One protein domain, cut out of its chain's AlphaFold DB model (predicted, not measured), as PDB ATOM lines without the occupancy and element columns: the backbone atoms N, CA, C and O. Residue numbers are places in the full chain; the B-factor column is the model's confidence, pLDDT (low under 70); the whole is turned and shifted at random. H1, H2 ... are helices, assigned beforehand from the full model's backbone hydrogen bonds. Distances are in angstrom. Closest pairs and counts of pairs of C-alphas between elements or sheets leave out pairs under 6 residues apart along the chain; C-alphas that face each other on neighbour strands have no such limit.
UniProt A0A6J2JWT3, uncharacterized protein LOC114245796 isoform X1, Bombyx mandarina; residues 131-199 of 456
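AT A GLANCE: This is residues 131 to 199 of the 456 residues of the protein "uncharacterized protein LOC114245796 isoform X1" of Bombyx mandarina (UniProt A0A6J2JWT3). There is little regular structure here: an elongated run of loops, with one short helix, H2, along one side and two four-residue helices, H1 and H3. Loop residues 138 to 147 make one end of the long axis; H1 and the loop through Lys 168 make the other. The printed part has 69 residues, 18 in helices in the order H1, H2, H3, with no named strand: all helix, only just compact, close to loose, radius of gyration of the C-alphas 13.2 A, spans 42 by 23 by 16 A.

IN THESE COORDINATES: Find C-alpha 181 at (172.228, -13.474, 176.749); H2 runs 14.2 A to C-alpha 190 at (165.229, -6.046, 166.864). H1 is residues 162 to 165, 5.0 A; H3 is 195 to 198, 5.5 A.

HOW THE PARTS SIT: H2 and H1 are close but not clearly touching; their closest C-alphas, Glu 165 and Val 181, are 6.4 A apart. H3 is apart from both. In H2 every O i to N i+4 pair is within hydrogen-bond range; H1 and H3 are too short for one.

THE WHOLE: The farthest C-alphas, Ser 142 and Lys 168, are 42.0 A apart. H1 to H2 is a long link. The printed part has no cut, and no printed residue is under 70 in pLDDT.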
ATOM      1  N   ASN A 131     173.277   7.088 167.772       90.81
ATOM      2  CA  ASN A 131     172.459   7.823 168.740       90.81
ATOM      3  C   ASN A 131     170.957   7.615 168.510       90.81
ATOM      4  O   ASN A 131     170.195   7.713 169.465       90.81
ATOM      5  N   PHE A 132     170.532   7.331 167.276       91.44
ATOM      6  CA  PHE A 132     169.143   6.990 166.972       91.44
ATOM      7  C   PHE A 132     168.782   5.641 167.595       91.44
ATOM      8  O   PHE A 132     167.808   5.570 168.327       91.44
ATOM      9  N   VAL A 133     169.639   4.625 167.443       90.31
ATOM     10  CA  VAL A 133     169.443   3.304 168.075       90.31
ATOM     11  C   VAL A 133     169.406   3.389 169.607       90.31
ATOM     12  O   VAL A 133     168.696   2.636 170.261       90.31
ATOM     13  N   ARG A 134     170.147   4.334 170.201       89.62
ATOM     14  CA  ARG A 134     170.112   4.597 171.651       89.62
ATOM     15  C   ARG A 134     168.928   5.458 172.100       89.62
ATOM     16  O   ARG A 134     168.849   5.780 173.284       89.62
ATOM     17  N   ASN A 135     168.067   5.887 171.178       86.75
ATOM     18  CA  ASN A 135     166.986   6.847 171.409       86.75
ATOM     19  C   ASN A 135     167.465   8.190 172.002       86.75
ATOM     20  O   ASN A 135     166.750   8.844 172.754       86.75
ATOM     21  N   THR A 136     168.694   8.615 171.684       88.75
ATOM     22  CA  THR A 136     169.282   9.889 172.144       88.75
ATOM     23  C   THR A 136     169.529  10.895 171.018       88.75
ATOM     24  O   THR A 136     170.079  11.963 171.273       88.75
ATOM     25  N   CYS A 137     169.202  10.570 169.764       92.81
ATOM     26  CA  CYS A 137     169.332  11.510 168.649       92.81
ATOM     27  C   CYS A 137     168.092  12.403 168.537       92.81
ATOM     28  O   CYS A 137     166.985  11.901 168.388       92.81
ATOM     29  N   ASN A 138     168.292  13.721 168.524       93.44
ATOM     30  CA  ASN A 138     167.244  14.732 168.343       93.44
ATOM     31  C   ASN A 138     167.286  15.422 166.964       93.44
ATOM     32  O   ASN A 138     166.509  16.332 166.711       93.44
ATOM     33  N   ARG A 139     168.187  15.003 166.062       90.50
ATOM     34  CA  ARG A 139     168.404  15.660 164.757       90.50
ATOM     35  C   ARG A 139     167.380  15.274 163.682       90.50
ATOM     36  O   ARG A 139     167.305  15.939 162.653       90.50
ATOM     37  N   GLY A 140     166.594  14.215 163.890       87.44
ATOM     38  CA  GLY A 140     165.606  13.745 162.912       87.44
ATOM     39  C   GLY A 140     166.204  13.559 161.510       87.44
ATOM     40  O   GLY A 140     167.291  13.003 161.367       87.44
ATOM     41  N   ALA A 141     165.519  14.081 160.490       85.75
ATOM     42  CA  ALA A 141     165.956  14.031 159.092       85.75
ATOM     43  C   ALA A 141     167.223  14.860 158.786       85.75
ATOM     44  O   ALA A 141     167.858  14.636 157.764       85.75
ATOM     45  N   SER A 142     167.632  15.777 159.672       88.81
ATOM     46  CA  SER A 142     168.872  16.565 159.516       88.81
ATOM     47  C   SER A 142     170.130  15.842 160.023       88.81
ATOM     48  O   SER A 142     171.223  16.411 160.072       88.81
ATOM     49  N   CYS A 143     170.001  14.587 160.462       92.50
ATOM     50  CA  CYS A 143     171.141  13.811 160.921       92.50
ATOM     51  C   CYS A 143     172.029  13.391 159.740       92.50
ATOM     52  O   CYS A 143     171.542  12.830 158.767       92.50
ATOM     53  N   ARG A 144     173.352  13.568 159.874       91.75
ATOM     54  CA  ARG A 144     174.354  13.045 158.919       91.75
ATOM     55  C   ARG A 144     174.286  11.516 158.757       91.75
ATOM     56  O   ARG A 144     174.775  10.987 157.770       91.75
ATOM     57  N   TYR A 145     173.732  10.819 159.746       91.00
ATOM     58  CA  TYR A 145     173.634   9.363 159.787       91.00
ATOM     59  C   TYR A 145     172.184   8.909 159.625       91.00
ATOM     60  O   TYR A 145     171.265   9.581 160.100       91.00
ATOM     61  N   LEU A 146     171.978   7.723 159.053       91.06
ATOM     62  CA  LEU A 146     170.643   7.207 158.760       91.06
ATOM     63  C   LEU A 146     169.858   6.860 160.027       91.06
ATOM     64  O   LEU A 146     170.349   6.185 160.933       91.06
ATOM     65  N   HIS A 147     168.597   7.284 160.071       91.06
ATOM     66  CA  HIS A 147     167.633   6.928 161.116       91.06
ATOM     67  C   HIS A 147     166.810   5.702 160.704       91.06
ATOM     68  O   HIS A 147     165.583   5.724 160.677       91.06
ATOM     69  N   LYS A 148     167.509   4.630 160.332       88.56
ATOM     70  CA  LYS A 148     166.937   3.312 160.047       88.56
ATOM     71  C   LYS A 148     167.760   2.272 160.795       88.56
ATOM     72  O   LYS A 148     168.972   2.436 160.922       88.56
ATOM     73  N   ILE A 149     167.108   1.236 161.316       88.25
ATOM     74  CA  ILE A 149     167.801   0.146 162.007       88.25
ATOM     75  C   ILE A 149     168.406  -0.771 160.945       88.25
ATOM     76  O   ILE A 149     167.684  -1.424 160.200       88.25
ATOM     77  N   ILE A 150     169.735  -0.802 160.876       87.94
ATOM     78  CA  ILE A 150     170.501  -1.677 159.988       87.94
ATOM     79  C   ILE A 150     171.159  -2.754 160.855       87.94
ATOM     80  O   ILE A 150     172.096  -2.471 161.606       87.94
ATOM     81  N   HIS A 151     170.672  -3.997 160.765       86.69
ATOM     82  CA  HIS A 151     171.084  -5.090 161.658       86.69
ATOM     83  C   HIS A 151     172.586  -5.406 161.606       86.69
ATOM     84  O   HIS A 151     173.195  -5.675 162.644       86.69
ATOM     85  N   SER A 152     173.214  -5.309 160.429       85.56
ATOM     86  CA  SER A 152     174.657  -5.537 160.260       85.56
ATOM     87  C   SER A 152     175.515  -4.539 161.047       85.56
ATOM     88  O   SER A 152     176.590  -4.894 161.531       85.56
ATOM     89  N   GLN A 153     175.009  -3.320 161.266       85.62
ATOM     90  CA  GLN A 153     175.711  -2.227 161.945       85.62
ATOM     91  C   GLN A 153     175.341  -2.084 163.434       85.62
ATOM     92  O   GLN A 153     175.838  -1.185 164.117       85.62
ATOM     93  N   LEU A 154     174.492  -2.969 163.977       87.00
ATOM     94  CA  LEU A 154     174.181  -3.001 165.416       87.00
ATOM     95  C   LEU A 154     175.393  -3.423 166.260       87.00
ATOM     96  O   LEU A 154     175.519  -3.025 167.427       87.00
ATOM     97  N   LYS A 155     176.319  -4.192 165.670       83.69
ATOM     98  CA  LYS A 155     177.597  -4.558 166.293       83.69
ATOM     99  C   LYS A 155     178.411  -3.285 166.571       83.69
ATOM    100  O   LYS A 155     178.836  -2.586 165.661       83.69
ATOM    101  N   GLY A 156     178.616  -2.973 167.852       83.81
ATOM    102  CA  GLY A 156     179.375  -1.798 168.301       83.81
ATOM    103  C   GLY A 156     178.534  -0.590 168.734       83.81
ATOM    104  O   GLY A 156     179.099   0.380 169.241       83.81
ATOM    105  N   VAL A 157     177.200  -0.636 168.615       87.81
ATOM    106  CA  VAL A 157     176.324   0.410 169.186       87.81
ATOM    107  C   VAL A 157     176.358   0.376 170.715       87.81
ATOM    108  O   VAL A 157     176.501   1.423 171.355       87.81
ATOM    109  N   TYR A 158     176.278  -0.819 171.297       90.31
ATOM    110  CA  TYR A 158     176.432  -1.062 172.728       90.31
ATOM    111  C   TYR A 158     177.608  -2.000 172.990       90.31
ATOM    112  O   TYR A 158     177.901  -2.901 172.203       90.31
ATOM    113  N   ARG A 159     178.281  -1.785 174.124       92.00
ATOM    114  CA  ARG A 159     179.309  -2.688 174.646       92.00
ATOM    115  C   ARG A 159     178.723  -3.430 175.837       92.00
ATOM    116  O   ARG A 159     178.508  -2.826 176.886       92.00
ATOM    117  N   PHE A 160     178.445  -4.714 175.651       93.94
ATOM    118  CA  PHE A 160     177.875  -5.577 176.683       93.94
ATOM    119  C   PHE A 160     178.936  -6.005 177.702       93.94
ATOM    120  O   PHE A 160     180.102  -6.211 177.353       93.94
ATOM    121  N   CYS A 161     178.540  -6.103 178.969       94.62
ATOM    122  CA  CYS A 161     179.420  -6.513 180.055       94.62
ATOM    123  C   CYS A 161     179.577  -8.039 180.071       94.62
ATOM    124  O   CYS A 161     178.628  -8.756 180.382       94.62
ATOM    125  N   ILE A 162     180.788  -8.531 179.803       92.69
ATOM    126  CA  ILE A 162     181.102  -9.972 179.830       92.69
ATOM    127  C   ILE A 162     180.959 -10.538 181.251       92.69
ATOM    128  O   ILE A 162     180.503 -11.665 181.441       92.69
ATOM    129  N   ASP A 163     181.303  -9.750 182.271       93.75
ATOM    130  CA  ASP A 163     181.180 -10.180 183.665       93.75
ATOM    131  C   ASP A 163     179.711 -10.311 184.084       93.75
ATOM    132  O   ASP A 163     179.372 -11.209 184.850       93.75
ATOM    133  N   PHE A 164     178.821  -9.455 183.569       93.69
ATOM    134  CA  PHE A 164     177.381  -9.554 183.826       93.69
ATOM    135  C   PHE A 164     176.762 -10.741 183.083       93.69
ATOM    136  O   PHE A 164     175.980 -11.482 183.674       93.69
ATOM    137  N   GLU A 165     177.179 -10.979 181.835       92.75
ATOM    138  CA  GLU A 165     176.785 -12.164 181.056       92.75
ATOM    139  C   GLU A 165     177.141 -13.463 181.808       92.75
ATOM    140  O   GLU A 165     176.351 -14.403 181.847       92.75
ATOM    141  N   ASN A 166     178.275 -13.469 182.520       93.06
ATOM    142  CA  ASN A 166     178.714 -14.573 183.379       93.06
ATOM    143  C   ASN A 166     178.191 -14.517 184.831       93.06
ATOM    144  O   ASN A 166     178.627 -15.322 185.655       93.06
ATOM    145  N   LYS A 167     177.285 -13.584 185.168       89.56
ATOM    146  CA  LYS A 167     176.722 -13.363 186.521       89.56
ATOM    147  C   LYS A 167     177.756 -13.044 187.620       89.56
ATOM    148  O   LYS A 167     177.519 -13.311 188.793       89.56
ATOM    149  N   LYS A 168     178.907 -12.476 187.253       93.25
ATOM    150  CA  LYS A 168     180.022 -12.114 188.153       93.25
ATOM    151  C   LYS A 168     180.187 -10.607 188.365       93.25
ATOM    152  O   LYS A 168     180.980 -10.196 189.208       93.25
ATOM    153  N   CYS A 169     179.482  -9.771 187.604       93.62
ATOM    154  CA  CYS A 169     179.590  -8.323 187.758       93.62
ATOM    155  C   CYS A 169     178.873  -7.844 189.028       93.62
ATOM    156  O   CYS A 169     177.657  -7.966 189.139       93.62
ATOM    157  N   THR A 170     179.621  -7.240 189.951       92.75
ATOM    158  CA  THR A 170     179.109  -6.617 191.189       92.75
ATOM    159  C   THR A 170     179.312  -5.099 191.217       92.75
ATOM    160  O   THR A 170     179.081  -4.446 192.233       92.75
ATOM    161  N   ARG A 171     179.765  -4.503 190.105       92.06
ATOM    162  CA  ARG A 171     180.066  -3.068 190.023       92.06
ATOM    163  C   ARG A 171     178.769  -2.260 189.956       92.06
ATOM    164  O   ARG A 171     178.014  -2.397 188.999       92.06
ATOM    165  N   ALA A 172     178.563  -1.373 190.931       84.81
ATOM    166  CA  ALA A 172     177.412  -0.465 190.973       84.81
ATOM    167  C   ALA A 172     177.405   0.558 189.819       84.81
ATOM    168  O   ALA A 172     176.340   0.969 189.369       84.81
ATOM    169  N   GLU A 173     178.588   0.934 189.319       87.94
ATOM    170  CA  GLU A 173     178.780   1.837 188.178       87.94
ATOM    171  C   GLU A 173     179.630   1.142 187.103       87.94
ATOM    172  O   GLU A 173     180.826   1.392 186.940       87.94
ATOM    173  N   CYS A 174     179.029   0.190 186.392       91.69
ATOM    174  CA  CYS A 174     179.689  -0.490 185.283       91.69
ATOM    175  C   CYS A 174     179.637   0.372 184.014       91.69
ATOM    176  O   CYS A 174     178.586   0.887 183.656       91.69
ATOM    177  N   SER A 175     180.750   0.495 183.284       90.38
ATOM    178  CA  SER A 175     180.803   1.230 182.003       90.38
ATOM    179  C   SER A 175     180.149   0.488 180.828       90.38
ATOM    180  O   SER A 175     180.140   0.992 179.704       90.38
ATOM    181  N   TYR A 176     179.680  -0.737 181.058       92.75
ATOM    182  CA  TYR A 176     179.182  -1.665 180.049       92.75
ATOM    183  C   TYR A 176     177.705  -1.970 180.296       92.75
ATOM    184  O   TYR A 176     177.274  -2.034 181.445       92.75
ATOM    185  N   ALA A 177     176.945  -2.215 179.227       93.44
ATOM    186  CA  ALA A 177     175.534  -2.579 179.328       93.44
ATOM    187  C   ALA A 177     175.375  -3.942 180.015       93.44
ATOM    188  O   ALA A 177     175.987  -4.934 179.603       93.44
ATOM    189  N   HIS A 178     174.555  -3.978 181.062       94.50
ATOM    190  CA  HIS A 178     174.177  -5.192 181.777       94.50
ATOM    191  C   HIS A 178     172.961  -5.803 181.086       94.50
ATOM    192  O   HIS A 178     171.830  -5.500 181.437       94.50
ATOM    193  N   ALA A 179     173.200  -6.626 180.071       93.50
ATOM    194  CA  ALA A 179     172.154  -7.368 179.379       93.50
ATOM    195  C   ALA A 179     172.398  -8.869 179.538       93.50
ATOM    196  O   ALA A 179     173.543  -9.332 179.493       93.50
ATOM    197  N   THR A 180     171.327  -9.629 179.720       94.06
ATOM    198  CA  THR A 180     171.351 -11.092 179.656       94.06
ATOM    199  C   THR A 180     171.656 -11.573 178.231       94.06
ATOM    200  O   THR A 180     171.540 -10.814 177.268       94.06
ATOM    201  N   VAL A 181     172.006 -12.855 178.074       92.88
ATOM    202  CA  VAL A 181     172.228 -13.474 176.749       92.88
ATOM    203  C   VAL A 181     171.004 -13.283 175.843       92.88
ATOM    204  O   VAL A 181     171.147 -12.889 174.688       92.88
ATOM    205  N   HIS A 182     169.803 -13.465 176.397       92.75
ATOM    206  CA  HIS A 182     168.540 -13.281 175.682       92.75
ATOM    207  C   HIS A 182     168.307 -11.821 175.270       92.75
ATOM    208  O   HIS A 182     167.936 -11.563 174.130       92.75
ATOM    209  N   GLU A 183     168.556 -10.849 176.155       93.88
ATOM    210  CA  GLU A 183     168.407  -9.419 175.831       93.88
ATOM    211  C   GLU A 183     169.432  -8.956 174.785       93.88
ATOM    212  O   GLU A 183     169.110  -8.160 173.905       93.88
ATOM    213  N   LYS A 184     170.658  -9.485 174.843       92.62
ATOM    214  CA  LYS A 184     171.708  -9.242 173.846       92.62
ATOM    215  C   LYS A 184     171.306  -9.784 172.474       92.62
ATOM    216  O   LYS A 184     171.448  -9.078 171.479       92.62
ATOM    217  N   GLU A 185     170.785 -11.007 172.406       92.06
ATOM    218  CA  GLU A 185     170.289 -11.584 171.153       92.06
ATOM    219  C   GLU A 185     169.065 -10.822 170.623       92.06
ATOM    220  O   GLU A 185     169.004 -10.486 169.437       92.06
ATOM    221  N   HIS A 186     168.130 -10.472 171.510       91.50
ATOM    222  CA  HIS A 186     166.969  -9.654 171.174       91.50
ATOM    223  C   HIS A 186     167.384  -8.302 170.588       91.50
ATOM    224  O   HIS A 186     166.821  -7.881 169.579       91.50
ATOM    225  N   PHE A 187     168.412  -7.660 171.148       92.44
ATOM    226  CA  PHE A 187     168.964  -6.423 170.606       92.44
ATOM    227  C   PHE A 187     169.509  -6.605 169.186       92.44
ATOM    228  O   PHE A 187     169.212  -5.789 168.321       92.44
ATOM    229  N   PHE A 188     170.255  -7.672 168.896       91.44
ATOM    230  CA  PHE A 188     170.745  -7.905 167.531       91.44
ATOM    231  C   PHE A 188     169.614  -8.217 166.538       91.44
ATOM    232  O   PHE A 188     169.703  -7.838 165.368       91.44
ATOM    233  N   ARG A 189     168.529  -8.846 167.006       90.38
ATOM    234  CA  ARG A 189     167.360  -9.189 166.182       90.38
ATOM    235  C   ARG A 189     166.399  -8.025 165.951       90.38
ATOM    236  O   ARG A 189     165.766  -7.984 164.909       90.38
ATOM    237  N   THR A 190     166.261  -7.105 166.902       88.69
ATOM    238  CA  THR A 190     165.229  -6.046 166.864       88.69
ATOM    239  C   THR A 190     165.797  -4.630 166.832       88.69
ATOM    240  O   THR A 190     165.090  -3.690 166.488       88.69
ATOM    241  N   GLY A 191     167.064  -4.450 167.205       87.75
ATOM    242  CA  GLY A 191     167.683  -3.142 167.415       87.75
ATOM    243  C   GLY A 191     167.239  -2.432 168.698       87.75
ATOM    244  O   GLY A 191     167.734  -1.341 168.975       87.75
ATOM    245  N   TYR A 192     166.350  -3.031 169.497       88.69
ATOM    246  CA  TYR A 192     165.846  -2.446 170.737       88.69
ATOM    247  C   TYR A 192     166.550  -3.047 171.958       88.69
ATOM    248  O   TYR A 192     166.620  -4.266 172.117       88.69
ATOM    249  N   LEU A 193     167.080  -2.180 172.830       90.44
ATOM    250  CA  LEU A 193     167.694  -2.578 174.096       90.44
ATOM    251  C   LEU A 193     166.869  -2.031 175.277       90.44
ATOM    252  O   LEU A 193     166.711  -0.810 175.376       90.44
ATOM    253  N   PRO A 194     166.369  -2.889 176.189       88.94
ATOM    254  CA  PRO A 194     165.557  -2.448 177.319       88.94
ATOM    255  C   PRO A 194     166.293  -1.474 178.274       88.94
ATOM    256  O   PRO A 194     167.503  -1.616 178.493       88.94
ATOM    257  N   PRO A 195     165.599  -0.491 178.895       87.31
ATOM    258  CA  PRO A 195     166.246   0.539 179.722       87.31
ATOM    259  C   PRO A 195     166.928   0.028 180.998       87.31
ATOM    260  O   PRO A 195     167.906   0.625 181.453       87.31
ATOM    261  N   ASN A 196     166.437  -1.078 181.569       88.94
ATOM    262  CA  ASN A 196     167.028  -1.731 182.745       88.94
ATOM    263  C   ASN A 196     168.519  -2.049 182.516       88.94
ATOM    264  O   ASN A 196     169.327  -1.858 183.427       88.94
ATOM    265  N   THR A 197     168.899  -2.405 181.286       90.25
ATOM    266  CA  THR A 197     170.272  -2.787 180.928       90.25
ATOM    267  C   THR A 197     171.281  -1.634 180.987       90.25
ATOM    268  O   THR A 197     172.495  -1.864 181.014       90.25
ATOM    269  N   LEU A 198     170.794  -0.387 181.020       89.69
ATOM    270  CA  LEU A 198     171.605   0.835 181.028       89.69
ATOM    271  C   LEU A 198     171.489   1.626 182.337       89.69
ATOM    272  O   LEU A 198     172.169   2.638 182.490       89.69
ATOM    273  N   SER A 199     170.661   1.178 183.282       85.69
ATOM    274  CA  SER A 199     170.332   1.906 184.520       85.69
ATOM    275  C   SER A 199     171.550   2.255 185.392       85.69
ATOM    276  O   SER A 199     171.611   3.335 185.975       85.69
TER     277      SER A 199